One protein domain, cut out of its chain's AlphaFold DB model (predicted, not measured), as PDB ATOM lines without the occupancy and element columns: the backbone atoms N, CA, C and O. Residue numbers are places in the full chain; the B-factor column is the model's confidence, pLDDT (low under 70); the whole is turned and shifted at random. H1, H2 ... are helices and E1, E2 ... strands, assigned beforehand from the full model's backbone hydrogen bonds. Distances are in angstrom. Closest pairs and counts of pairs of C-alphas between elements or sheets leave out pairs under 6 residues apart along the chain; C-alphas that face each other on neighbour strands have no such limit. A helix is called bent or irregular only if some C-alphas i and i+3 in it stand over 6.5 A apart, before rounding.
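What this domain is: This is residues 256 to 317, 341 to 350, 616 to 690, 765 to 773 and 792 to 827 of the 827 residues of an uncharacterized protein of Fusarium oxysporum Fo47 (UniProt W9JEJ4). A four-stranded antiparallel sheet, E2 to E5, has two helices, H1 and H5, on one face and no named helix on the other. At one end of it a small two-stranded ribbon, E1 and E7, has the short helices H4 and H6 beside it, with H2 next to them and H3 farther out. The 192 printed residues hold six named helices and seven named strands, in the order H1 H2 H3 H4 E1 H5 E2 E3 E4 E5 E6 E7 H6, of mixed class. The larger sheet has the order E2 E3 E4 E5. The whole is loose, with a radius of gyration of the C-alphas of 20.2 A and spans of 68 by 46 by 30 A.

Where its parts are: Find C-alpha 257 at (393.361, 391.843, 485.844); from there H1, residues 257 to 274, runs 24.9 A with a kink of 25 degrees near residue 264. H1 is irregular, with C-alphas 259 and 262 7.1 A apart. Next come H2, residues 296 to 303, H3, residues 310 to 313, and, after a cut, H4, residues 343 to 350. H4 is neither bent nor irregular, but only just: C-alphas 347 and 350 are 6.3 A apart. After the next cut, look for E1, residues 618 to 622, and H5, residues 624 to 637, 21.1 A long and only just irregular, with C-alphas 625 and 628 6.6 A apart. E2, residues 643 to 649, begins at C-alpha 643 (398.722, 417.996, 486.683) and spans 19.4 A. E3, residues 657 to 663, spans 20.3 A, E4, residues 683 to 688, 17.0 A, and E5, residues 767 to 773, 20.1 A. E6, residues 799 to 802, E7, residues 814 to 818, and H6, residues 819 to 826, complete the series; H6 ends at C-alpha 826 (414.515, 433.341, 462.768).

How they stand to each other: Begin with the meander E2 E3 E4, each strand the antiparallel neighbour of the one before; E2 and E3 form a hairpin, as do E3 and E4. Look for N 646 and O 660 at 2.7 A, then N 659 and O 686 at 2.8 A. E5 is antiparallel to E4, with N 685 and O 770 2.8 A apart. H1 and H5 lie on the same face of this sheet, in two layers, helices over one face. H1 runs along E5, at 8 degrees on the local plane, at a height over the sheet of 10.3 A. H5 lies over E3 and only just over E2, where 3 of its C-alphas fall, at a height of 9.2 A. With residues 266 to 274 alone H1 touches H5, at a shallow tilt of 18 degrees, opposite ways; the closest C-alphas, of Ala 266 and Cys 637, are 5.6 A apart. The closest C-alphas of E1 and E4, those of Phe 621 and Ser 688, are 5.5 A apart. E1 and E7 are antiparallel, with N 619 and O 817 2.8 A apart. The closest C-alphas of H4 and E7, Ser 347 and Val 816, are 5.3 A apart. H2 touches H6 at a steep tilt of 40 degrees, the same way, with Val 300 and Gly 825 closest, their C-alphas 5.5 A apart. H3 touches no helix, and E6 pairs with no named strand. Every O i to N i+4 pair is within hydrogen-bond range in H2 and H6, against 12 of 14 in H1, 3 of 4 in H4 and 8 of 10 in H5; H3 is too short for such a pair.

The domain as a whole: The C-alphas farthest apart, of Thr 256 and Gln 305, are 68.7 A apart. Four cuts leave C-alpha gaps of 32.7 A from 317 to 341, 9.4 A from 350 to 616, 5.5 A from 690 to 765 and 18.3 A from 773 to 792. The links H1 to H2, E3 to E4 and E6 to E7 are long. Mean pLDDT of the printed part is 81.6; 34 residues are under 70, among them residues 282 to 292 and 803 to 810.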
ATOM      1  N   THR A 256     396.061 391.650 489.853       69.31
ATOM      2  CA  THR A 256     394.817 391.067 489.337       69.31
ATOM      3  C   THR A 256     394.444 391.802 488.050       69.31
ATOM      4  O   THR A 256     394.776 392.987 487.931       69.31
ATOM      5  N   PRO A 257     393.803 391.157 487.061       71.50
ATOM      6  CA  PRO A 257     393.361 391.843 485.844       71.50
ATOM      7  C   PRO A 257     392.580 393.137 486.142       71.50
ATOM      8  O   PRO A 257     392.827 394.168 485.513       71.50
ATOM      9  N   GLU A 258     391.766 393.130 487.202       81.06
ATOM     10  CA  GLU A 258     390.956 394.270 487.650       81.06
ATOM     11  C   GLU A 258     391.806 395.462 488.125       81.06
ATOM     12  O   GLU A 258     391.346 396.606 488.090       81.06
ATOM     13  N   PHE A 259     393.054 395.233 488.555       85.00
ATOM     14  CA  PHE A 259     393.979 396.303 488.940       85.00
ATOM     15  C   PHE A 259     394.355 397.188 487.744       85.00
ATOM     16  O   PHE A 259     394.490 398.404 487.899       85.00
ATOM     17  N   LEU A 260     394.521 396.606 486.549       88.81
ATOM     18  CA  LEU A 260     394.944 397.344 485.355       88.81
ATOM     19  C   LEU A 260     393.773 397.931 484.563       88.81
ATOM     20  O   LEU A 260     393.991 398.862 483.791       88.81
ATOM     21  N   ASP A 261     392.542 397.463 484.756       90.38
ATOM     22  CA  ASP A 261     391.382 397.931 483.984       90.38
ATOM     23  C   ASP A 261     391.163 399.455 484.015       90.38
ATOM     24  O   ASP A 261     390.914 400.042 482.954       90.38
ATOM     25  N   PRO A 262     391.292 400.156 485.164       91.44
ATOM     26  CA  PRO A 262     391.227 401.615 485.181       91.44
ATOM     27  C   PRO A 262     392.317 402.264 484.317       91.44
ATOM     28  O   PRO A 262     392.050 403.255 483.638       91.44
ATOM     29  N   TYR A 263     393.525 401.693 484.307       92.69
ATOM     30  CA  TYR A 263     394.631 402.165 483.476       92.69
ATOM     31  C   TYR A 263     394.396 401.889 481.998       92.69
ATOM     32  O   TYR A 263     394.590 402.799 481.201       92.69
ATOM     33  N   LYS A 264     393.922 400.694 481.626       93.69
ATOM     34  CA  LYS A 264     393.587 400.358 480.235       93.69
ATOM     35  C   LYS A 264     392.549 401.329 479.669       93.69
ATOM     36  O   LYS A 264     392.752 401.869 478.588       93.69
ATOM     37  N   ARG A 265     391.485 401.627 480.431       93.38
ATOM     38  CA  ARG A 265     390.463 402.617 480.040       93.38
ATOM     39  C   ARG A 265     391.041 404.024 479.890       93.38
ATOM     40  O   ARG A 265     390.748 404.701 478.910       93.38
ATOM     41  N   ALA A 266     391.871 404.467 480.834       93.94
ATOM     42  CA  ALA A 266     392.508 405.778 480.741       93.94
ATOM     43  C   ALA A 266     393.478 405.862 479.550       93.94
ATOM     44  O   ALA A 266     393.480 406.858 478.831       93.94
ATOM     45  N   TYR A 267     394.274 404.816 479.315       95.44
ATOM     46  CA  TYR A 267     395.230 404.748 478.210       95.44
ATOM     47  C   TYR A 267     394.513 404.690 476.863       95.44
ATOM     48  O   TYR A 267     394.931 405.394 475.952       95.44
ATOM     49  N   ASP A 268     393.400 403.962 476.742       94.44
ATOM     50  CA  ASP A 268     392.538 403.992 475.554       94.44
ATOM     51  C   ASP A 268     392.111 405.425 475.192       94.44
ATOM     52  O   ASP A 268     392.349 405.895 474.076       94.44
ATOM     53  N   GLN A 269     391.566 406.163 476.164       94.12
ATOM     54  CA  GLN A 269     391.152 407.554 475.957       94.12
ATOM     55  C   GLN A 269     392.335 408.464 475.620       94.12
ATOM     56  O   GLN A 269     392.254 409.274 474.697       94.12
ATOM     57  N   ILE A 270     393.465 408.296 476.310       94.75
ATOM     58  CA  ILE A 270     394.704 409.018 476.012       94.75
ATOM     59  C   ILE A 270     395.156 408.750 474.578       94.75
ATOM     60  O   ILE A 270     395.496 409.697 473.874       94.75
ATOM     61  N   PHE A 271     395.146 407.500 474.114       94.50
ATOM     62  CA  PHE A 271     395.571 407.179 472.757       94.50
ATOM     63  C   PHE A 271     394.674 407.834 471.703       94.50
ATOM     64  O   PHE A 271     395.183 408.387 470.728       94.50
ATOM     65  N   LYS A 272     393.358 407.854 471.939       91.38
ATOM     66  CA  LYS A 272     392.372 408.501 471.060       91.38
ATOM     67  C   LYS A 272     392.496 410.026 471.049       91.38
ATOM     68  O   LYS A 272     392.369 410.646 469.999       91.38
ATOM     69  N   VAL A 273     392.753 410.639 472.203       91.56
ATOM     70  CA  VAL A 273     392.778 412.100 472.372       91.56
ATOM     71  C   VAL A 273     394.161 412.677 472.096       91.56
ATOM     72  O   VAL A 273     394.321 413.549 471.242       91.56
ATOM     73  N   PHE A 274     395.173 412.222 472.836       93.81
ATOM     74  CA  PHE A 274     396.501 412.824 472.829       93.81
ATOM     75  C   PHE A 274     397.162 412.648 471.472       93.81
ATOM     76  O   PHE A 274     397.630 413.632 470.914       93.81
ATOM     77  N   TYR A 275     397.141 411.446 470.894       92.00
ATOM     78  CA  TYR A 275     397.766 411.190 469.594       92.00
ATOM     79  C   TYR A 275     396.872 411.539 468.399       92.00
ATOM     80  O   TYR A 275     397.313 411.397 467.260       92.00
ATOM     81  N   SER A 276     395.668 412.085 468.599       87.25
ATOM     82  CA  SER A 276     394.854 412.594 467.487       87.25
ATOM     83  C   SER A 276     395.626 413.631 466.658       87.25
ATOM     84  O   SER A 276     396.304 414.513 467.201       87.25
ATOM     85  N   SER A 277     395.529 413.526 465.332       79.75
ATOM     86  CA  SER A 277     395.983 414.556 464.385       79.75
ATOM     87  C   SER A 277     394.973 415.702 464.237       79.75
ATOM     88  O   SER A 277     395.322 416.768 463.735       79.75
ATOM     89  N   LYS A 278     393.735 415.505 464.709       80.81
ATOM     90  CA  LYS A 278     392.633 416.474 464.659       80.81
ATOM     91  C   LYS A 278     392.421 417.152 466.009       80.81
ATOM     92  O   LYS A 278     392.594 416.525 467.058       80.81
ATOM     93  N   CYS A 279     391.996 418.409 465.976       84.94
ATOM     94  CA  CYS A 279     391.647 419.191 467.155       84.94
ATOM     95  C   CYS A 279     390.216 419.725 467.031       84.94
ATOM     96  O   CYS A 279     389.837 420.258 465.995       84.94
ATOM     97  N   ASN A 280     389.433 419.606 468.106       85.06
ATOM     98  CA  ASN A 280     388.035 420.055 468.157       85.06
ATOM     99  C   ASN A 280     387.865 421.302 469.040       85.06
ATOM    100  O   ASN A 280     386.787 421.528 469.585       85.06
ATOM    101  N   CYS A 281     388.928 422.086 469.248       84.31
ATOM    102  CA  CYS A 281     388.814 423.302 470.040       84.31
ATOM    103  C   CYS A 281     387.889 424.318 469.346       84.31
ATOM    104  O   CYS A 281     387.814 424.408 468.118       84.31
ATOM    105  N   THR A 282     387.168 425.097 470.150       67.50
ATOM    106  CA  THR A 282     386.252 426.146 469.678       67.50
ATOM    107  C   THR A 282     386.980 427.414 469.235       67.50
ATOM    108  O   THR A 282     386.357 428.292 468.642       67.50
ATOM    109  N   HIS A 283     388.299 427.499 469.454       61.03
ATOM    110  CA  HIS A 283     389.160 428.568 468.951       61.03
ATOM    111  C   HIS A 283     389.385 428.430 467.436       61.03
ATOM    112  O   HIS A 283     390.510 428.318 466.960       61.03
ATOM    113  N   ARG A 284     388.299 428.499 466.661       54.38
ATOM    114  CA  ARG A 284     388.300 428.702 465.205       54.38
ATOM    115  C   ARG A 284     388.622 430.153 464.834       54.38
ATOM    116  O   ARG A 284     388.164 430.643 463.808       54.38
ATOM    117  N   VAL A 285     389.371 430.870 465.674       50.19
ATOM    118  CA  VAL A 285     389.719 432.278 465.442       50.19
ATOM    119  C   VAL A 285     390.868 432.347 464.433       50.19
ATOM    120  O   VAL A 285     391.942 432.851 464.713       50.19
ATOM    121  N   GLU A 286     390.648 431.765 463.260       53.69
ATOM    122  CA  GLU A 286     391.374 432.093 462.034       53.69
ATOM    123  C   GLU A 286     390.638 433.228 461.287       53.69
ATOM    124  O   GLU A 286     391.178 433.780 460.340       53.69
ATOM    125  N   GLY A 287     389.423 433.602 461.732       47.41
ATOM    126  CA  GLY A 287     388.546 434.587 461.081       47.41
ATOM    127  C   GLY A 287     388.484 435.998 461.691       47.41
ATOM    128  O   GLY A 287     387.750 436.817 461.159       47.41
ATOM    129  N   ASN A 288     389.219 436.298 462.773       46.06
ATOM    130  CA  ASN A 288     389.332 437.666 463.329       46.06
ATOM    131  C   ASN A 288     390.770 438.204 463.232       46.06
ATOM    132  O   ASN A 288     391.209 438.985 464.078       46.06
ATOM    133  N   GLU A 289     391.549 437.746 462.256       58.34
ATOM    134  CA  GLU A 289     392.783 438.453 461.927       58.34
ATOM    135  C   GLU A 289     392.415 439.697 461.114       58.34
ATOM    136  O   GLU A 289     391.557 439.633 460.234       58.34
ATOM    137  N   ALA A 290     393.004 440.845 461.461       56.78
ATOM    138  CA  ALA A 290     392.758 442.089 460.741       56.78
ATOM    139  C   ALA A 290     393.066 441.895 459.248       56.78
ATOM    140  O   ALA A 290     394.073 441.268 458.914       56.78
ATOM    141  N   GLU A 291     392.251 442.478 458.360       59.62
ATOM    142  CA  GLU A 291     392.461 442.428 456.899       59.62
ATOM    143  C   GLU A 291     393.877 442.869 456.481       59.62
ATOM    144  O   GLU A 291     394.373 442.476 455.429       59.62
ATOM    145  N   LEU A 292     394.547 443.654 457.331       67.12
ATOM    146  CA  LEU A 292     395.869 444.229 457.105       67.12
ATOM    147  C   LEU A 292     397.031 443.455 457.766       67.12
ATOM    148  O   LEU A 292     398.127 443.991 457.871       67.12
ATOM    149  N   ALA A 293     396.853 442.209 458.216       81.38
ATOM    150  CA  ALA A 293     397.943 441.436 458.828       81.38
ATOM    151  C   ALA A 293     399.052 441.023 457.829       81.38
ATOM    152  O   ALA A 293     398.782 440.680 456.672       81.38
ATOM    153  N   ASP A 294     400.302 440.969 458.303       85.75
ATOM    154  CA  ASP A 294     401.451 440.507 457.512       85.75
ATOM    155  C   ASP A 294     401.701 439.011 457.724       85.75
ATOM    156  O   ASP A 294     401.655 438.499 458.842       85.75
ATOM    157  N   SER A 295     402.045 438.300 456.657       86.81
ATOM    158  CA  SER A 295     402.640 436.968 456.720       86.81
ATOM    159  C   SER A 295     404.079 437.050 457.231       86.81
ATOM    160  O   SER A 295     404.711 438.109 457.228       86.81
ATOM    161  N   LEU A 296     404.644 435.912 457.631       86.19
ATOM    162  CA  LEU A 296     406.044 435.828 458.033       86.19
ATOM    163  C   LEU A 296     406.973 436.290 456.911       86.19
ATOM    164  O   LEU A 296     407.940 436.992 457.182       86.19
ATOM    165  N   ARG A 297     406.657 435.953 455.657       85.62
ATOM    166  CA  ARG A 297     407.432 436.391 454.495       85.62
ATOM    167  C   ARG A 297     407.429 437.911 454.351       85.62
ATOM    168  O   ARG A 297     408.500 438.503 454.291       85.62
ATOM    169  N   GLU A 298     406.251 438.532 454.354       87.00
ATOM    170  CA  GLU A 298     406.122 439.995 454.244       87.00
ATOM    171  C   GLU A 298     406.826 440.695 455.412       87.00
ATOM    172  O   GLU A 298     407.558 441.664 455.210       87.00
ATOM    173  N   ARG A 299     406.696 440.157 456.634       84.00
ATOM    174  CA  ARG A 299     407.414 440.680 457.800       84.00
ATOM    175  C   ARG A 299     408.926 440.598 457.611       84.00
ATOM    176  O   ARG A 299     409.626 441.560 457.898       84.00
ATOM    177  N   VAL A 300     409.438 439.472 457.125       81.00
ATOM    178  CA  VAL A 300     410.867 439.290 456.839       81.00
ATOM    179  C   VAL A 300     411.351 440.258 455.763       81.00
ATOM    180  O   VAL A 300     412.439 440.820 455.885       81.00
ATOM    181  N   GLU A 301     410.563 440.486 454.717       83.62
ATOM    182  CA  GLU A 301     410.887 441.442 453.657       83.62
ATOM    183  C   GLU A 301     410.945 442.882 454.174       83.62
ATOM    184  O   GLU A 301     411.867 443.613 453.815       83.62
ATOM    185  N   GLN A 302     410.038 443.266 455.075       79.75
ATOM    186  CA  GLN A 302     410.109 444.550 455.778       79.75
ATOM    187  C   GLN A 302     411.362 444.630 456.663       79.75
ATOM    188  O   GLN A 302     412.107 445.603 456.585       79.75
ATOM    189  N   LEU A 303     411.650 443.593 457.460       76.56
ATOM    190  CA  LEU A 303     412.816 443.552 458.357       76.56
ATOM    191  C   LEU A 303     414.143 443.722 457.613       76.56
ATOM    192  O   LEU A 303     415.049 444.392 458.108       76.56
ATOM    193  N   ARG A 304     414.255 443.173 456.400       76.50
ATOM    194  CA  ARG A 304     415.443 443.319 455.541       76.50
ATOM    195  C   ARG A 304     415.756 444.762 455.149       76.50
ATOM    196  O   ARG A 304     416.874 445.023 454.718       76.50
ATOM    197  N   GLN A 305     414.806 445.684 455.279       76.38
ATOM    198  CA  GLN A 305     415.039 447.109 455.033       76.38
ATOM    199  C   GLN A 305     415.756 447.786 456.211       76.38
ATOM    200  O   GLN A 305     416.429 448.795 456.018       76.38
ATOM    201  N   PHE A 306     415.644 447.220 457.418       73.81
ATOM    202  CA  PHE A 306     416.176 447.793 458.660       73.81
ATOM    203  C   PHE A 306     417.408 447.055 459.196       73.81
ATOM    204  O   PHE A 306     418.133 447.593 460.031       73.81
ATOM    205  N   ILE A 307     417.645 445.825 458.733       72.69
ATOM    206  CA  ILE A 307     418.696 444.933 459.227       72.69
ATOM    207  C   ILE A 307     419.644 444.586 458.066       72.69
ATOM    208  O   ILE A 307     419.174 444.281 456.967       72.69
ATOM    209  N   PRO A 308     420.979 444.593 458.270       71.19
ATOM    210  CA  PRO A 308     421.920 444.146 457.245       71.19
ATOM    211  C   PRO A 308     421.631 442.699 456.803       71.19
ATOM    212  O   PRO A 308     421.176 441.886 457.611       71.19
ATOM    213  N   PRO A 309     421.969 442.317 455.555       72.75
ATOM    214  CA  PRO A 309     421.809 440.941 455.095       72.75
ATOM    215  C   PRO A 309     422.453 439.942 456.059       72.75
ATOM    216  O   PRO A 309     423.544 440.186 456.574       72.75
ATOM    217  N   LEU A 310     421.833 438.777 456.252       69.25
ATOM    218  CA  LEU A 310     422.332 437.754 457.183       69.25
ATOM    219  C   LEU A 310     423.763 437.303 456.870       69.25
ATOM    220  O   LEU A 310     424.542 437.009 457.772       69.25
ATOM    221  N   SER A 311     424.158 437.309 455.593       69.38
ATOM    222  CA  SER A 311     425.541 437.057 455.170       69.38
ATOM    223  C   SER A 311     426.544 438.073 455.727       69.38
ATOM    224  O   SER A 311     427.697 437.713 455.959       69.38
ATOM    225  N   THR A 312     426.097 439.311 455.934       72.62
ATOM    226  CA  THR A 312     426.859 440.446 456.463       72.62
ATOM    227  C   THR A 312     426.817 440.461 457.991       72.62
ATOM    228  O   THR A 312     427.870 440.568 458.621       72.62
ATOM    229  N   ALA A 313     425.636 440.259 458.592       68.88
ATOM    230  CA  ALA A 313     425.448 440.171 460.045       68.88
ATOM    231  C   ALA A 313     426.200 438.975 460.664       68.88
ATOM    232  O   ALA A 313     426.829 439.089 461.717       68.88
ATOM    233  N   PHE A 314     426.196 437.833 459.970       69.44
ATOM    234  CA  PHE A 314     426.924 436.619 460.350       69.44
ATOM    235  C   PHE A 314     428.243 436.437 459.580       69.44
ATOM    236  O   PHE A 314     428.746 435.315 459.452       69.44
ATOM    237  N   GLY A 315     428.800 437.527 459.047       67.06
ATOM    238  CA  GLY A 315     430.091 437.541 458.365       67.06
ATOM    239  C   GLY A 315     431.293 437.393 459.309       67.06
ATOM    240  O   GLY A 315     431.163 437.119 460.511       67.06
ATOM    241  N   GLU A 316     432.491 437.521 458.734       67.88
ATOM    242  CA  GLU A 316     433.745 437.518 459.494       67.88
ATOM    243  C   GLU A 316     433.813 438.707 460.462       67.88
ATOM    244  O   GLU A 316     433.141 439.718 460.289       67.88
ATOM    245  N   THR A 317     434.610 438.598 461.521       62.47
ATOM    246  CA  THR A 317     434.752 439.681 462.501       62.47
ATOM    247  C   THR A 317     435.185 440.978 461.809       62.47
ATOM    248  O   THR A 317     436.227 441.006 461.162       62.47
ATOM    249  N   LEU A 341     401.599 440.142 462.974       84.56
ATOM    250  CA  LEU A 341     402.016 438.917 462.281       84.56
ATOM    251  C   LEU A 341     400.867 437.895 462.275       84.56
ATOM    252  O   LEU A 341     400.302 437.591 463.327       84.56
ATOM    253  N   SER A 342     400.574 437.335 461.103       85.62
ATOM    254  CA  SER A 342     399.569 436.301 460.866       85.62
ATOM    255  C   SER A 342     400.218 434.995 460.408       85.62
ATOM    256  O   SER A 342     400.761 434.860 459.301       85.62
ATOM    257  N   PHE A 343     400.117 433.976 461.261       84.50
ATOM    258  CA  PHE A 343     400.484 432.613 460.885       84.50
ATOM    259  C   PHE A 343     399.431 431.951 459.999       84.50
ATOM    260  O   PHE A 343     399.797 431.096 459.197       84.50
ATOM    261  N   SER A 344     398.170 432.390 460.059       81.12
ATOM    262  CA  SER A 344     397.132 431.938 459.129       81.12
ATOM    263  C   SER A 344     397.488 432.316 457.690       81.12
ATOM    264  O   SER A 344     397.593 431.439 456.837       81.12
ATOM    265  N   LYS A 345     397.814 433.591 457.433       83.56
ATOM    266  CA  LYS A 345     398.272 434.100 456.129       83.56
ATOM    267  C   LYS A 345     399.569 433.424 455.684       83.56
ATOM    268  O   LYS A 345     399.704 433.037 454.528       83.56
ATOM    269  N   SER A 346     400.498 433.202 456.617       84.62
ATOM    270  CA  SER A 346     401.741 432.456 456.349       84.62
ATOM    271  C   SER A 346     401.477 431.009 455.927       84.62
ATOM    272  O   SER A 346     402.131 430.498 455.021       84.62
ATOM    273  N   SER A 347     400.505 430.349 456.556       81.12
ATOM    274  CA  SER A 347     400.060 429.013 456.166       81.12
ATOM    275  C   SER A 347     399.252 429.029 454.872       81.12
ATOM    276  O   SER A 347     399.353 428.101 454.088       81.12
ATOM    277  N   GLN A 348     398.530 430.093 454.543       74.88
ATOM    278  CA  GLN A 348     397.845 430.186 453.251       74.88
ATOM    279  C   GLN A 348     398.808 430.321 452.060       74.88
ATOM    280  O   GLN A 348     398.415 430.059 450.930       74.88
ATOM    281  N   ALA A 349     400.089 430.639 452.269       67.81
ATOM    282  CA  ALA A 349     401.056 430.750 451.175       67.81
ATOM    283  C   ALA A 349     401.288 429.429 450.406       67.81
ATOM    284  O   ALA A 349     401.610 429.466 449.222       67.81
ATOM    285  N   PHE A 350     401.078 428.250 451.013       65.88
ATOM    286  CA  PHE A 350     401.116 426.980 450.258       65.88
ATOM    287  C   PHE A 350     399.816 426.701 449.482       65.88
ATOM    288  O   PHE A 350     399.736 425.730 448.732       65.88
ATOM    289  N   GLU A 616     409.339 422.576 447.897       75.19
ATOM    290  CA  GLU A 616     409.720 423.463 448.985       75.19
ATOM    291  C   GLU A 616     409.581 422.733 450.333       75.19
ATOM    292  O   GLU A 616     408.568 422.066 450.554       75.19
ATOM    293  N   PRO A 617     410.596 422.794 451.216       84.69
ATOM    294  CA  PRO A 617     410.503 422.184 452.530       84.69
ATOM    295  C   PRO A 617     409.576 422.991 453.441       84.69
ATOM    296  O   PRO A 617     409.566 424.223 453.407       84.69
ATOM    297  N   TYR A 618     408.850 422.284 454.301       87.00
ATOM    298  CA  TYR A 618     407.873 422.845 455.227       87.00
ATOM    299  C   TYR A 618     408.199 422.504 456.681       87.00
ATOM    300  O   TYR A 618     408.676 421.415 457.015       87.00
ATOM    301  N   THR A 619     407.882 423.442 457.565       89.06
ATOM    302  CA  THR A 619     407.973 423.301 459.013       89.06
ATOM    303  C   THR A 619     406.583 423.316 459.630       89.06
ATOM    304  O   THR A 619     405.763 424.188 459.335       89.06
ATOM    305  N   LEU A 620     406.339 422.358 460.521       91.56
ATOM    306  CA  LEU A 620     405.145 422.286 461.346       91.56
ATOM    307  C   LEU A 620     405.416 422.895 462.728       91.56
ATOM    308  O   LEU A 620     406.412 422.563 463.377       91.56
ATOM    309  N   PHE A 621     404.499 423.733 463.209       91.94
ATOM    310  CA  PHE A 621     404.529 424.278 464.571       91.94
ATOM    311  C   PHE A 621     403.191 424.109 465.266       91.94
ATOM    312  O   PHE A 621     402.153 424.349 464.662       91.94
ATOM    313  N   TRP A 622     403.196 423.775 466.552       92.56
ATOM    314  CA  TRP A 622     401.959 423.738 467.330       92.56
ATOM    315  C   TRP A 622     401.355 425.135 467.510       92.56
ATOM    316  O   TRP A 622     402.053 426.095 467.850       92.56
ATOM    317  N   LYS A 623     400.032 425.213 467.337       91.00
ATOM    318  CA  LYS A 623     399.213 426.387 467.650       91.00
ATOM    319  C   LYS A 623     399.146 426.566 469.163       91.00
ATOM    320  O   LYS A 623     398.581 425.714 469.856       91.00
ATOM    321  N   SER A 624     399.678 427.668 469.690       89.06
ATOM    322  CA  SER A 624     399.695 427.921 471.138       89.06
ATOM    323  C   SER A 624     398.284 427.902 471.746       89.06
ATOM    324  O   SER A 624     398.085 427.344 472.829       89.06
ATOM    325  N   GLN A 625     397.284 428.389 471.004       87.31
ATOM    326  CA  GLN A 625     395.873 428.414 471.394       87.31
ATOM    327  C   GLN A 625     395.204 427.030 471.468       87.31
ATOM    328  O   GLN A 625     394.126 426.898 472.044       87.31
ATOM    329  N   CYS A 626     395.822 425.978 470.922       90.06
ATOM    330  CA  CYS A 626     395.291 424.614 471.014       90.06
ATOM    331  C   CYS A 626     395.666 423.912 472.326       90.06
ATOM    332  O   CYS A 626     395.013 422.941 472.716       90.06
ATOM    333  N   HIS A 627     396.701 424.383 473.026       91.81
ATOM    334  CA  HIS A 627     397.195 423.728 474.238       91.81
ATOM    335  C   HIS A 627     396.216 423.737 475.417       91.81
ATOM    336  O   HIS A 627     396.131 422.700 476.076       91.81
ATOM    337  N   PRO A 628     395.451 424.815 475.696       91.44
ATOM    338  CA  PRO A 628     394.446 424.791 476.759       91.44
ATOM    339  C   PRO A 628     393.404 423.687 476.550       91.44
ATOM    340  O   PRO A 628     393.115 422.930 477.474       91.44
ATOM    341  N   TYR A 629     392.918 423.527 475.315       91.81
ATOM    342  CA  TYR A 629     391.982 422.459 474.969       91.81
ATOM    343  C   TYR A 629     392.619 421.072 475.124       91.81
ATOM    344  O   TYR A 629     392.031 420.186 475.740       91.81
ATOM    345  N   LEU A 630     393.847 420.877 474.627       92.44
ATOM    346  CA  LEU A 630     394.576 419.618 474.817       92.44
ATOM    347  C   LEU A 630     394.740 419.279 476.308       92.44
ATOM    348  O   LEU A 630     394.538 418.133 476.709       92.44
ATOM    349  N   HIS A 631     395.079 420.273 477.130       93.75
ATOM    350  CA  HIS A 631     395.220 420.112 478.572       93.75
ATOM    351  C   HIS A 631     393.904 419.708 479.242       93.75
ATOM    352  O   HIS A 631     393.890 418.806 480.083       93.75
ATOM    353  N   GLU A 632     392.796 420.330 478.846       93.31
ATOM    354  CA  GLU A 632     391.466 419.985 479.335       93.31
ATOM    355  C   GLU A 632     391.103 418.533 478.993       93.31
ATOM    356  O   GLU A 632     390.696 417.778 479.877       93.31
ATOM    357  N   GLN A 633     391.315 418.101 477.744       93.00
ATOM    358  CA  GLN A 633     391.018 416.724 477.338       93.00
ATOM    359  C   GLN A 633     391.869 415.699 478.099       93.00
ATOM    360  O   GLN A 633     391.356 414.682 478.566       93.00
ATOM    361  N   LEU A 634     393.160 415.982 478.288       93.56
ATOM    362  CA  LEU A 634     394.039 415.144 479.105       93.56
ATOM    363  C   LEU A 634     393.571 415.078 480.566       93.56
ATOM    364  O   LEU A 634     393.593 414.009 481.171       93.56
ATOM    365  N   SER A 635     393.094 416.193 481.120       92.56
ATOM    366  CA  SER A 635     392.567 416.246 482.489       92.56
ATOM    367  C   SER A 635     391.312 415.393 482.657       92.56
ATOM    368  O   SER A 635     391.143 414.752 483.690       92.56
ATOM    369  N   ARG A 636     390.470 415.299 481.622       92.69
ATOM    370  CA  ARG A 636     389.298 414.408 481.611       92.69
ATOM    371  C   ARG A 636     389.671 412.926 481.536       92.69
ATOM    372  O   ARG A 636     388.945 412.105 482.087       92.69
ATOM    373  N   CYS A 637     390.796 412.578 480.908       91.56
ATOM    374  CA  CYS A 637     391.277 411.191 480.853       91.56
ATOM    375  C   CYS A 637     391.764 410.681 482.221       91.56
ATOM    376  O   CYS A 637     391.748 409.479 482.476       91.56
ATOM    377  N   ALA A 638     392.212 411.587 483.097       88.06
ATOM    378  CA  ALA A 638     392.736 411.265 484.421       88.06
ATOM    379  C   ALA A 638     392.293 412.297 485.481       88.06
ATOM    380  O   ALA A 638     393.133 413.007 486.043       88.06
ATOM    381  N   PRO A 639     390.987 412.375 485.805       85.25
ATOM    382  CA  PRO A 639     390.426 413.453 486.627       85.25
ATOM    383  C   PRO A 639     390.939 413.447 488.072       85.25
ATOM    384  O   PRO A 639     390.932 414.469 488.752       85.25
ATOM    385  N   THR A 640     391.415 412.298 488.553       82.56
ATOM    386  CA  THR A 640     391.939 412.129 489.912       82.56
ATOM    387  C   THR A 640     393.426 412.449 490.044       82.56
ATOM    388  O   THR A 640     393.948 412.428 491.157       82.56
ATOM    389  N   SER A 641     394.122 412.709 488.936       83.56
ATOM    390  CA  SER A 641     395.560 412.963 488.911       83.56
ATOM    391  C   SER A 641     395.810 414.441 488.608       83.56
ATOM    392  O   SER A 641     395.826 414.819 487.436       83.56
ATOM    393  N   PRO A 642     396.036 415.300 489.619       85.12
ATOM    394  CA  PRO A 642     396.342 416.701 489.372       85.12
ATOM    395  C   PRO A 642     397.624 416.829 488.545       85.12
ATOM    396  O   PRO A 642     398.583 416.075 488.720       85.12
ATOM    397  N   MET A 643     397.652 417.815 487.656       89.56
ATOM    398  CA  MET A 643     398.722 417.996 486.683       89.56
ATOM    399  C   MET A 643     399.250 419.427 486.699       89.56
ATOM    400  O   MET A 643     398.499 420.375 486.893       89.56
ATOM    401  N   ASN A 644     400.550 419.576 486.454       88.56
ATOM    402  CA  ASN A 644     401.190 420.868 486.248       88.56
ATOM    403  C   ASN A 644     401.516 421.018 484.761       88.56
ATOM    404  O   ASN A 644     402.490 420.430 484.280       88.56
ATOM    405  N   ALA A 645     400.689 421.780 484.047       91.31
ATOM    406  CA  ALA A 645     400.958 422.158 482.668       91.31
ATOM    407  C   ALA A 645     401.956 423.319 482.599       91.31
ATOM    408  O   ALA A 645     401.983 424.206 483.450       91.31
ATOM    409  N   GLN A 646     402.783 423.291 481.566       90.69
ATOM    410  CA  GLN A 646     403.716 424.333 481.183       90.69
ATOM    411  C   GLN A 646     403.571 424.535 479.678       90.69
ATOM    412  O   GLN A 646     403.746 423.601 478.895       90.69
ATOM    413  N   THR A 647     403.232 425.757 479.288       86.75
ATOM    414  CA  THR A 647     403.207 426.192 477.893       86.75
ATOM    415  C   THR A 647     404.384 427.119 477.664       86.75
ATOM    416  O   THR A 647     404.554 428.097 478.391       86.75
ATOM    417  N   PHE A 648     405.190 426.817 476.657       83.12
ATOM    418  CA  PHE A 648     406.356 427.612 476.296       83.12
ATOM    419  C   PHE A 648     406.057 428.332 474.993       83.12
ATOM    420  O   PHE A 648     405.762 427.671 474.001       83.12
ATOM    421  N   GLN A 649     406.134 429.661 474.979       82.44
ATOM    422  CA  GLN A 649     406.089 430.406 473.722       82.44
ATOM    423  C   GLN A 649     407.368 430.140 472.941       82.44
ATOM    424  O   GLN A 649     408.476 430.233 473.480       82.44
ATOM    425  N   ARG A 650     407.225 429.777 471.670       78.00
ATOM    426  CA  ARG A 650     408.372 429.468 470.826       78.00
ATOM    427  C   ARG A 650     408.879 430.750 470.183       78.00
ATOM    428  O   ARG A 650     408.095 431.478 469.593       78.00
ATOM    429  N   PHE A 651     410.178 431.023 470.316       74.81
ATOM    430  CA  PHE A 651     410.814 432.246 469.797       74.81
ATOM    431  C   PHE A 651     410.159 433.546 470.281       74.81
ATOM    432  O   PHE A 651     410.220 434.556 469.594       74.81
ATOM    433  N   MET A 652     409.506 433.509 471.448       73.31
ATOM    434  CA  MET A 652     408.695 434.621 471.964       73.31
ATOM    435  C   MET A 652     407.524 435.020 471.044       73.31
ATOM    436  O   MET A 652     406.973 436.109 471.181       73.31
ATOM    437  N   LEU A 653     407.109 434.142 470.127       80.31
ATOM    438  CA  LEU A 653     405.969 434.362 469.244       80.31
ATOM    439  C   LEU A 653     404.672 433.942 469.938       80.31
ATOM    440  O   LEU A 653     404.588 432.874 470.544       80.31
ATOM    441  N   ARG A 654     403.642 434.785 469.812       83.19
ATOM    442  CA  ARG A 654     402.327 434.600 470.447       83.19
ATOM    443  C   ARG A 654     401.662 433.277 470.054       83.19
ATOM    444  O   ARG A 654     401.165 432.560 470.923       83.19
ATOM    445  N   ASP A 655     401.669 432.954 468.762       85.50
ATOM    446  CA  ASP A 655     400.834 431.886 468.180       85.50
ATOM    447  C   ASP A 655     401.544 430.531 468.073       85.50
ATOM    448  O   ASP A 655     400.923 429.523 467.725       85.50
ATOM    449  N   LEU A 656     402.845 430.496 468.380       88.69
ATOM    450  CA  LEU A 656     403.657 429.285 468.371       88.69
ATOM    451  C   LEU A 656     403.990 428.889 469.804       88.69
ATOM    452  O   LEU A 656     404.494 429.697 470.587       88.69
ATOM    453  N   GLY A 657     403.787 427.625 470.158       89.38
ATOM    454  CA  GLY A 657     404.235 427.162 471.463       89.38
ATOM    455  C   GLY A 657     404.522 425.681 471.529       89.38
ATOM    456  O   GLY A 657     404.112 424.927 470.666       89.38
ATOM    457  N   ASP A 658     405.179 425.263 472.599       92.25
ATOM    458  CA  ASP A 658     405.280 423.861 472.983       92.25
ATOM    459  C   ASP A 658     404.469 423.639 474.270       92.25
ATOM    460  O   ASP A 658     404.296 424.545 475.094       92.25
ATOM    461  N   TYR A 659     403.983 422.419 474.463       94.38
ATOM    462  CA  TYR A 659     403.214 422.000 475.628       94.38
ATOM    463  C   TYR A 659     403.939 420.885 476.372       94.38
ATOM    464  O   TYR A 659     404.388 419.900 475.787       94.38
ATOM    465  N   GLN A 660     404.006 421.007 477.689       95.00
ATOM    466  CA  GLN A 660     404.433 419.937 478.573       95.00
ATOM    467  C   GLN A 660     403.482 419.855 479.756       95.00
ATOM    468  O   GLN A 660     403.110 420.859 480.350       95.00
ATOM    469  N   VAL A 661     403.159 418.638 480.168       93.38
ATOM    470  CA  VAL A 661     402.446 418.381 481.411       93.38
ATOM    471  C   VAL A 661     403.119 417.254 482.173       93.38
ATOM    472  O   VAL A 661     403.696 416.333 481.590       93.38
ATOM    473  N   LYS A 662     403.093 417.353 483.495       92.12
ATOM    474  CA  LYS A 662     403.604 416.339 484.417       92.12
ATOM    475  C   LYS A 662     402.656 416.197 485.595       92.12
ATOM    476  O   LYS A 662     402.064 417.196 486.017       92.12
ATOM    477  N   ALA A 663     402.533 414.988 486.137       90.38
ATOM    478  CA  ALA A 663     401.749 414.772 487.346       90.38
ATOM    479  C   ALA A 663     402.255 415.671 488.482       90.38
ATOM    480  O   ALA A 663     403.462 415.866 488.669       90.38
ATOM    481  N   LYS A 664     401.333 416.215 489.271       85.56
ATOM    482  CA  LYS A 664     401.661 416.882 490.524       85.56
ATOM    483  C   LYS A 664     401.788 415.811 491.598       85.56
ATOM    484  O   LYS A 664     400.794 415.216 492.002       85.56
ATOM    485  N   ARG A 665     403.011 415.590 492.085       74.31
ATOM    486  CA  ARG A 665     403.247 414.702 493.229       74.31
ATOM    487  C   ARG A 665     402.489 415.237 494.446       74.31
ATOM    488  O   ARG A 665     402.677 416.389 494.846       74.31
ATOM    489  N   THR A 666     401.634 414.408 495.036       75.81
ATOM    490  CA  THR A 666     400.958 414.702 496.305       75.81
ATOM    491  C   THR A 666     401.334 413.642 497.333       75.81
ATOM    492  O   THR A 666     401.810 412.570 496.973       75.81
ATOM    493  N   ARG A 667     401.111 413.908 498.627       71.19
ATOM    494  CA  ARG A 667     401.325 412.881 499.667       71.19
ATOM    495  C   ARG A 667     400.407 411.665 499.500       71.19
ATOM    496  O   ARG A 667     400.737 410.604 500.007       71.19
ATOM    497  N   ALA A 668     399.266 411.842 498.837       70.75
ATOM    498  CA  ALA A 668     398.213 410.839 498.738       70.75
ATOM    499  C   ALA A 668     398.231 410.044 497.422       70.75
ATOM    500  O   ALA A 668     397.558 409.022 497.344       70.75
ATOM    501  N   SER A 669     398.927 410.520 496.384       80.31
ATOM    502  CA  SER A 669     398.942 409.868 495.071       80.31
ATOM    503  C   SER A 669     400.146 410.283 494.224       80.31
ATOM    504  O   SER A 669     400.527 411.464 494.196       80.31
ATOM    505  N   ASN A 670     400.706 409.300 493.514       88.12
ATOM    506  CA  ASN A 670     401.697 409.487 492.460       88.12
ATOM    507  C   ASN A 670     401.487 408.441 491.344       88.12
ATOM    508  O   ASN A 670     401.817 407.275 491.558       88.12
ATOM    509  N   PRO A 671     401.059 408.833 490.128       88.94
ATOM    510  CA  PRO A 671     400.871 407.895 489.014       88.94
ATOM    511  C   PRO A 671     402.165 407.232 488.528       88.94
ATOM    512  O   PRO A 671     402.116 406.240 487.806       88.94
ATOM    513  N   GLY A 672     403.327 407.768 488.911       91.19
ATOM    514  CA  GLY A 672     404.620 407.139 488.673       91.19
ATOM    515  C   GLY A 672     404.997 406.055 489.689       91.19
ATOM    516  O   GLY A 672     406.069 405.479 489.543       91.19
ATOM    517  N   HIS A 673     404.186 405.784 490.716       92.19
ATOM    518  CA  HIS A 673     404.471 404.759 491.723       92.19
ATOM    519  C   HIS A 673     403.948 403.377 491.275       92.19
ATOM    520  O   HIS A 673     402.805 403.290 490.816       92.19
ATOM    521  N   PRO A 674     404.719 402.281 491.433       90.81
ATOM    522  CA  PRO A 674     404.329 400.943 490.966       90.81
ATOM    523  C   PRO A 674     403.001 400.462 491.570       90.81
ATOM    524  O   PRO A 674     402.180 399.870 490.867       90.81
ATOM    525  N   ASP A 675     402.755 400.784 492.843       88.81
ATOM    526  CA  ASP A 675     401.545 400.384 493.580       88.81
ATOM    527  C   ASP A 675     400.367 401.374 493.472       88.81
ATOM    528  O   ASP A 675     399.340 401.181 494.125       88.81
ATOM    529  N   GLU A 676     400.482 402.448 492.681       89.50
ATOM    530  CA  GLU A 676     399.365 403.380 492.492       89.50
ATOM    531  C   GLU A 676     398.198 402.680 491.783       89.50
ATOM    532  O   GLU A 676     398.369 402.058 490.732       89.50
ATOM    533  N   ARG A 677     396.993 402.807 492.345       85.00
ATOM    534  CA  ARG A 677     395.764 402.208 491.796       85.00
ATOM    535  C   ARG A 677     395.011 403.165 490.887       85.00
ATOM    536  O   ARG A 677     394.225 402.729 490.048       85.00
ATOM    537  N   LYS A 678     395.201 404.470 491.078       87.69
ATOM    538  CA  LYS A 678     394.490 405.490 490.313       87.69
ATOM    539  C   LYS A 678     395.251 405.789 489.022       87.69
ATOM    540  O   LYS A 678     396.411 406.193 489.094       87.69
ATOM    541  N   PRO A 679     394.613 405.652 487.849       88.88
ATOM    542  CA  PRO A 679     395.260 406.015 486.604       88.88
ATOM    543  C   PRO A 679     395.591 407.508 486.595       88.88
ATOM    544  O   PRO A 679     394.819 408.349 487.065       88.88
ATOM    545  N   GLY A 680     396.754 407.837 486.043       89.31
ATOM    546  CA  GLY A 680     397.208 409.212 485.920       89.31
ATOM    547  C   GLY A 680     398.201 409.397 484.786       89.31
ATOM    548  O   GLY A 680     398.810 408.446 484.298       89.31
ATOM    549  N   ILE A 681     398.357 410.652 484.370       91.38
ATOM    550  CA  ILE A 681     399.312 411.047 483.337       91.38
ATOM    551  C   ILE A 681     400.630 411.385 484.023       91.38
ATOM    552  O   ILE A 681     400.746 412.412 484.689       91.38
ATOM    553  N   ILE A 682     401.630 410.522 483.846       93.50
ATOM    554  CA  ILE A 682     402.964 410.683 484.436       93.50
ATOM    555  C   ILE A 682     403.636 411.933 483.856       93.50
ATOM    556  O   ILE A 682     403.982 412.870 484.584       93.50
ATOM    557  N   ARG A 683     403.783 411.965 482.529       94.62
ATOM    558  CA  ARG A 683     404.380 413.069 481.778       94.62
ATOM    559  C   ARG A 683     403.946 412.991 480.324       94.62
ATOM    560  O   ARG A 683     403.973 411.911 479.748       94.62
ATOM    561  N   ALA A 684     403.610 414.129 479.730       95.69
ATOM    562  CA  ALA A 684     403.331 414.238 478.304       95.69
ATOM    563  C   ALA A 684     403.902 415.532 477.728       95.69
ATOM    564  O   ALA A 684     403.966 416.551 478.422       95.69
ATOM    565  N   LYS A 685     404.329 415.498 476.468       95.75
ATOM    566  CA  LYS A 685     404.879 416.655 475.756       95.75
ATOM    567  C   LYS A 685     404.358 416.706 474.330       95.75
ATOM    568  O   LYS A 685     404.284 415.675 473.672       95.75
ATOM    569  N   ALA A 686     404.074 417.904 473.848       95.19
ATOM    570  CA  ALA A 686     403.886 418.206 472.439       95.19
ATOM    571  C   ALA A 686     404.850 419.339 472.078       95.19
ATOM    572  O   ALA A 686     404.802 420.405 472.687       95.19
ATOM    573  N   TYR A 687     405.776 419.095 471.156       93.12
ATOM    574  CA  TYR A 687     406.772 420.093 470.776       93.12
ATOM    575  C   TYR A 687     407.134 420.026 469.298       93.12
ATOM    576  O   TYR A 687     406.885 419.026 468.625       93.12
ATOM    577  N   SER A 688     407.730 421.099 468.793       91.19
ATOM    578  CA  SER A 688     408.123 421.222 467.386       91.19
ATOM    579  C   SER A 688     409.560 420.707 467.154       91.19
ATOM    580  O   SER A 688     410.464 420.964 467.954       91.19
ATOM    581  N   CYS A 689     409.809 419.976 466.063       88.44
ATOM    582  CA  CYS A 689     411.057 419.237 465.796       88.44
ATOM    583  C   CYS A 689     412.135 420.042 465.046       88.44
ATOM    584  O   CYS A 689     412.911 419.469 464.292       88.44
ATOM    585  N   HIS A 690     412.226 421.353 465.260       80.69
ATOM    586  CA  HIS A 690     413.167 422.244 464.556       80.69
ATOM    587  C   HIS A 690     414.407 422.605 465.404       80.69
ATOM    588  O   HIS A 690     415.117 423.567 465.121       80.69
ATOM    589  N   TYR A 765     410.658 419.984 458.836       89.62
ATOM    590  CA  TYR A 765     410.638 419.884 460.291       89.62
ATOM    591  C   TYR A 765     409.224 419.554 460.758       89.62
ATOM    592  O   TYR A 765     408.273 420.282 460.493       89.62
ATOM    593  N   GLY A 766     409.088 418.426 461.447       92.50
ATOM    594  CA  GLY A 766     407.802 417.960 461.949       92.50
ATOM    595  C   GLY A 766     407.421 418.523 463.317       92.50
ATOM    596  O   GLY A 766     408.118 419.340 463.919       92.50
ATOM    597  N   ILE A 767     406.344 417.974 463.854       93.38
ATOM    598  CA  ILE A 767     405.912 418.108 465.244       93.38
ATOM    599  C   ILE A 767     405.934 416.741 465.913       93.38
ATOM    600  O   ILE A 767     405.829 415.703 465.259       93.38
ATOM    601  N   ARG A 768     406.080 416.730 467.233       94.81
ATOM    602  CA  ARG A 768     406.159 415.510 468.026       94.81
ATOM    603  C   ARG A 768     405.243 415.559 469.229       94.81
ATOM    604  O   ARG A 768     405.130 416.596 469.881       94.81
ATOM    605  N   LYS A 769     404.662 414.406 469.542       95.81
ATOM    606  CA  LYS A 769     404.010 414.107 470.816       95.81
ATOM    607  C   LYS A 769     404.713 412.932 471.475       95.81
ATOM    608  O   LYS A 769     405.105 411.999 470.786       95.81
ATOM    609  N   GLU A 770     404.858 412.963 472.790       96.56
ATOM    610  CA  GLU A 770     405.372 411.830 473.563       96.56
ATOM    611  C   GLU A 770     404.743 411.784 474.953       96.56
ATOM    612  O   GLU A 770     404.470 412.831 475.552       96.56
ATOM    613  N   MET A 771     404.496 410.578 475.460       97.19
ATOM    614  CA  MET A 771     403.932 410.357 476.787       97.19
ATOM    615  C   MET A 771     404.542 409.116 477.442       97.19
ATOM    616  O   MET A 771     404.793 408.113 476.775       97.19
ATOM    617  N   THR A 772     404.758 409.202 478.755       97.44
ATOM    618  CA  THR A 772     405.265 408.103 479.583       97.44
ATOM    619  C   THR A 772     404.126 407.187 480.024       97.44
ATOM    620  O   THR A 772     403.187 407.638 480.689       97.44
ATOM    621  N   PHE A 773     404.244 405.894 479.727       97.19
ATOM    622  CA  PHE A 773     403.287 404.846 480.076       97.19
ATOM    623  C   PHE A 773     403.921 403.784 480.975       97.19
ATOM    624  O   PHE A 773     405.118 403.507 480.881       97.19
ATOM    625  N   ASN A 792     391.707 398.948 465.958       85.12
ATOM    626  CA  ASN A 792     391.848 400.295 466.498       85.12
ATOM    627  C   ASN A 792     392.438 401.236 465.435       85.12
ATOM    628  O   ASN A 792     393.648 401.480 465.419       85.12
ATOM    629  N   PRO A 793     391.597 401.819 464.555       82.12
ATOM    630  CA  PRO A 793     392.058 402.616 463.415       82.12
ATOM    631  C   PRO A 793     392.885 403.853 463.784       82.12
ATOM    632  O   PRO A 793     393.702 404.309 462.989       82.12
ATOM    633  N   HIS A 794     392.735 404.400 464.998       81.00
ATOM    634  CA  HIS A 794     393.565 405.512 465.486       81.00
ATOM    635  C   HIS A 794     395.039 405.132 465.707       81.00
ATOM    636  O   HIS A 794     395.869 406.024 465.890       81.00
ATOM    637  N   MET A 795     395.366 403.836 465.660       81.31
ATOM    638  CA  MET A 795     396.729 403.291 465.720       81.31
ATOM    639  C   MET A 795     397.340 403.014 464.345       81.31
ATOM    640  O   MET A 795     398.525 402.680 464.257       81.31
ATOM    641  N   ALA A 796     396.549 403.138 463.277       71.69
ATOM    642  CA  ALA A 796     397.007 402.925 461.916       71.69
ATOM    643  C   ALA A 796     398.039 403.978 461.487       71.69
ATOM    644  O   ALA A 796     398.236 405.017 462.133       71.69
ATOM    645  N   GLN A 797     398.691 403.711 460.355       71.06
ATOM    646  CA  GLN A 797     399.534 404.697 459.703       71.06
ATOM    647  C   GLN A 797     398.685 405.926 459.362       71.06
ATOM    648  O   GLN A 797     397.718 405.854 458.606       71.06
ATOM    649  N   GLY A 798     399.050 407.070 459.936       66.88
ATOM    650  CA  GLY A 798     398.419 408.337 459.604       66.88
ATOM    651  C   GLY A 798     399.040 408.904 458.334       66.88
ATOM    652  O   GLY A 798     400.178 409.368 458.386       66.88
ATOM    653  N   SER A 799     398.297 408.890 457.226       68.00
ATOM    654  CA  SER A 799     398.498 409.844 456.134       68.00
ATOM    655  C   SER A 799     397.359 410.855 456.184       68.00
ATOM    656  O   SER A 799     396.191 410.473 456.127       68.00
ATOM    657  N   LEU A 800     397.684 412.133 456.369       73.56
ATOM    658  CA  LEU A 800     396.703 413.214 456.322       73.56
ATOM    659  C   LEU A 800     397.025 414.106 455.135       73.56
ATOM    660  O   LEU A 800     398.070 414.756 455.117       73.56
ATOM    661  N   GLU A 801     396.116 414.172 454.171       75.38
ATOM    662  CA  GLU A 801     396.190 415.196 453.138       75.38
ATOM    663  C   GLU A 801     395.733 416.536 453.709       75.38
ATOM    664  O   GLU A 801     394.644 416.676 454.270       75.38
ATOM    665  N   ILE A 802     396.602 417.532 453.588       72.69
ATOM    666  CA  ILE A 802     396.310 418.918 453.910       72.69
ATOM    667  C   ILE A 802     395.944 419.604 452.608       72.69
ATOM    668  O   ILE A 802     396.804 419.887 451.767       72.69
ATOM    669  N   SER A 803     394.649 419.871 452.463       63.38
ATOM    670  CA  SER A 803     394.130 420.653 451.354       63.38
ATOM    671  C   SER A 803     394.030 422.134 451.729       63.38
ATOM    672  O   SER A 803     393.554 422.465 452.821       63.38
ATOM    673  N   PRO A 804     394.396 423.027 450.800       53.16
ATOM    674  CA  PRO A 804     394.360 424.473 451.001       53.16
ATOM    675  C   PRO A 804     392.956 425.068 451.211       53.16
ATOM    676  O   PRO A 804     392.817 426.183 451.697       53.16
ATOM    677  N   THR A 805     391.904 424.322 450.870       48.91
ATOM    678  CA  THR A 805     390.506 424.781 450.845       48.91
ATOM    679  C   THR A 805     389.634 424.195 451.957       48.91
ATOM    680  O   THR A 805     388.408 424.262 451.861       48.91
ATOM    681  N   SER A 806     390.220 423.611 453.013       48.00
ATOM    682  CA  SER A 806     389.464 422.957 454.098       48.00
ATOM    683  C   SER A 806     388.687 423.956 454.981       48.00
ATOM    684  O   SER A 806     389.014 424.228 456.127       48.00
ATOM    685  N   THR A 807     387.599 424.496 454.439       45.12
ATOM    686  CA  THR A 807     386.727 425.514 455.049       45.12
ATOM    687  C   THR A 807     385.608 424.926 455.915       45.12
ATOM    688  O   THR A 807     384.725 425.644 456.374       45.12
ATOM    689  N   GLY A 808     385.631 423.629 456.225       50.19
ATOM    690  CA  GLY A 808     384.526 423.016 456.959       50.19
ATOM    691  C   GLY A 808     384.934 421.804 457.774       50.19
ATOM    692  O   GLY A 808     385.170 420.737 457.224       50.19
ATOM    693  N   THR A 809     384.909 421.961 459.100       48.81
ATOM    694  CA  THR A 809     384.821 420.934 460.169       48.81
ATOM    695  C   THR A 809     386.094 420.356 460.806       48.81
ATOM    696  O   THR A 809     386.030 420.058 461.997       48.81
ATOM    697  N   ASN A 810     387.248 420.265 460.135       63.94
ATOM    698  CA  ASN A 810     388.451 419.633 460.719       63.94
ATOM    699  C   ASN A 810     389.559 420.648 461.065       63.94
ATOM    700  O   ASN A 810     390.430 420.919 460.244       63.94
ATOM    701  N   HIS A 811     389.560 421.187 462.289       79.69
ATOM    702  CA  HIS A 811     390.612 422.106 462.735       79.69
ATOM    703  C   HIS A 811     391.946 421.372 462.989       79.69
ATOM    704  O   HIS A 811     392.016 420.374 463.716       79.69
ATOM    705  N   GLN A 812     393.019 421.884 462.381       83.62
ATOM    706  CA  GLN A 812     394.376 421.361 462.543       83.62
ATOM    707  C   GLN A 812     395.095 422.073 463.701       83.62
ATOM    708  O   GLN A 812     395.157 423.306 463.696       83.62
ATOM    709  N   PRO A 813     395.683 421.334 464.663       88.31
ATOM    710  CA  PRO A 813     396.346 421.908 465.842       88.31
ATOM    711  C   PRO A 813     397.738 422.505 465.578       88.31
ATOM    712  O   PRO A 813     398.458 422.834 466.521       88.31
ATOM    713  N   PHE A 814     398.151 422.623 464.320       89.62
ATOM    714  CA  PHE A 814     399.471 423.103 463.931       89.62
ATOM    715  C   PHE A 814     399.385 424.047 462.730       89.62
ATOM    716  O   PHE A 814     398.435 424.003 461.951       89.62
ATOM    717  N   TRP A 815     400.385 424.910 462.610       88.94
ATOM    718  CA  TRP A 815     400.669 425.719 461.434       88.94
ATOM    719  C   TRP A 815     401.563 424.936 460.476       88.94
ATOM    720  O   TRP A 815     402.447 424.201 460.924       88.94
ATOM    721  N   VAL A 816     401.365 425.133 459.176       88.31
ATOM    722  CA  VAL A 816     402.257 424.643 458.117       88.31
ATOM    723  C   VAL A 816     402.894 425.865 457.472       88.31
ATOM    724  O   VAL A 816     402.179 426.721 456.963       88.31
ATOM    725  N   ILE A 817     404.213 425.996 457.541       87.12
ATOM    726  CA  ILE A 817     404.921 427.201 457.085       87.12
ATOM    727  C   ILE A 817     406.103 426.769 456.228       87.12
ATOM    728  O   ILE A 817     406.723 425.746 456.519       87.12
ATOM    729  N   SER A 818     406.440 427.531 455.188       85.38
ATOM    730  CA  SER A 818     407.683 427.298 454.452       85.38
ATOM    731  C   SER A 818     408.881 427.333 455.406       85.38
ATOM    732  O   SER A 818     409.075 428.289 456.162       85.38
ATOM    733  N   THR A 819     409.725 426.301 455.349       84.69
ATOM    734  CA  THR A 819     410.984 426.277 456.102       84.69
ATOM    735  C   THR A 819     411.898 427.425 455.669       84.69
ATOM    736  O   THR A 819     412.681 427.912 456.479       84.69
ATOM    737  N   LYS A 820     411.794 427.910 454.424       80.56
ATOM    738  CA  LYS A 820     412.585 429.060 453.959       80.56
ATOM    739  C   LYS A 820     412.178 430.337 454.679       80.56
ATOM    740  O   LYS A 820     413.052 431.036 455.181       80.56
ATOM    741  N   ASP A 821     410.877 430.604 454.771       80.94
ATOM    742  CA  ASP A 821     410.355 431.788 455.462       80.94
ATOM    743  C   ASP A 821     410.713 431.745 456.959       80.94
ATOM    744  O   ASP A 821     411.091 432.758 457.542       80.94
ATOM    745  N   ILE A 822     410.701 430.552 457.566       80.88
ATOM    746  CA  ILE A 822     411.138 430.335 458.955       80.88
ATOM    747  C   ILE A 822     412.632 430.566 459.133       80.88
ATOM    748  O   ILE A 822     413.028 431.285 460.047       80.88
ATOM    749  N   ASN A 823     413.464 429.979 458.277       76.88
ATOM    750  CA  ASN A 823     414.905 430.168 458.356       76.88
ATOM    751  C   ASN A 823     415.240 431.654 458.221       76.88
ATOM    752  O   ASN A 823     415.986 432.173 459.038       76.88
ATOM    753  N   LEU A 824     414.642 432.342 457.246       72.81
ATOM    754  CA  LEU A 824     414.860 433.768 457.019       72.81
ATOM    755  C   LEU A 824     414.292 434.675 458.116       72.81
ATOM    756  O   LEU A 824     414.805 435.774 458.279       72.81
ATOM    757  N   GLY A 825     413.229 434.260 458.806       67.25
ATOM    758  CA  GLY A 825     412.634 435.042 459.889       67.25
ATOM    759  C   GLY A 825     413.248 434.809 461.261       67.25
ATOM    760  O   GLY A 825     413.126 435.675 462.121       67.25
ATOM    761  N   LEU A 826     413.883 433.658 461.487       64.44
ATOM    762  CA  LEU A 826     414.515 433.341 462.768       64.44
ATOM    763  C   LEU A 826     416.028 433.565 462.798       64.44
ATOM    764  O   LEU A 826     416.586 433.687 463.891       64.44
ATOM    765  N   GLY A 827     416.691 433.517 461.644       55.12
ATOM    766  CA  GLY A 827     418.091 433.908 461.515       55.12
ATOM    767  C   GLY A 827     418.213 435.399 461.326       55.12
ATOM    768  O   GLY A 827     419.145 435.964 461.938       55.12
TER     769      GLY A 827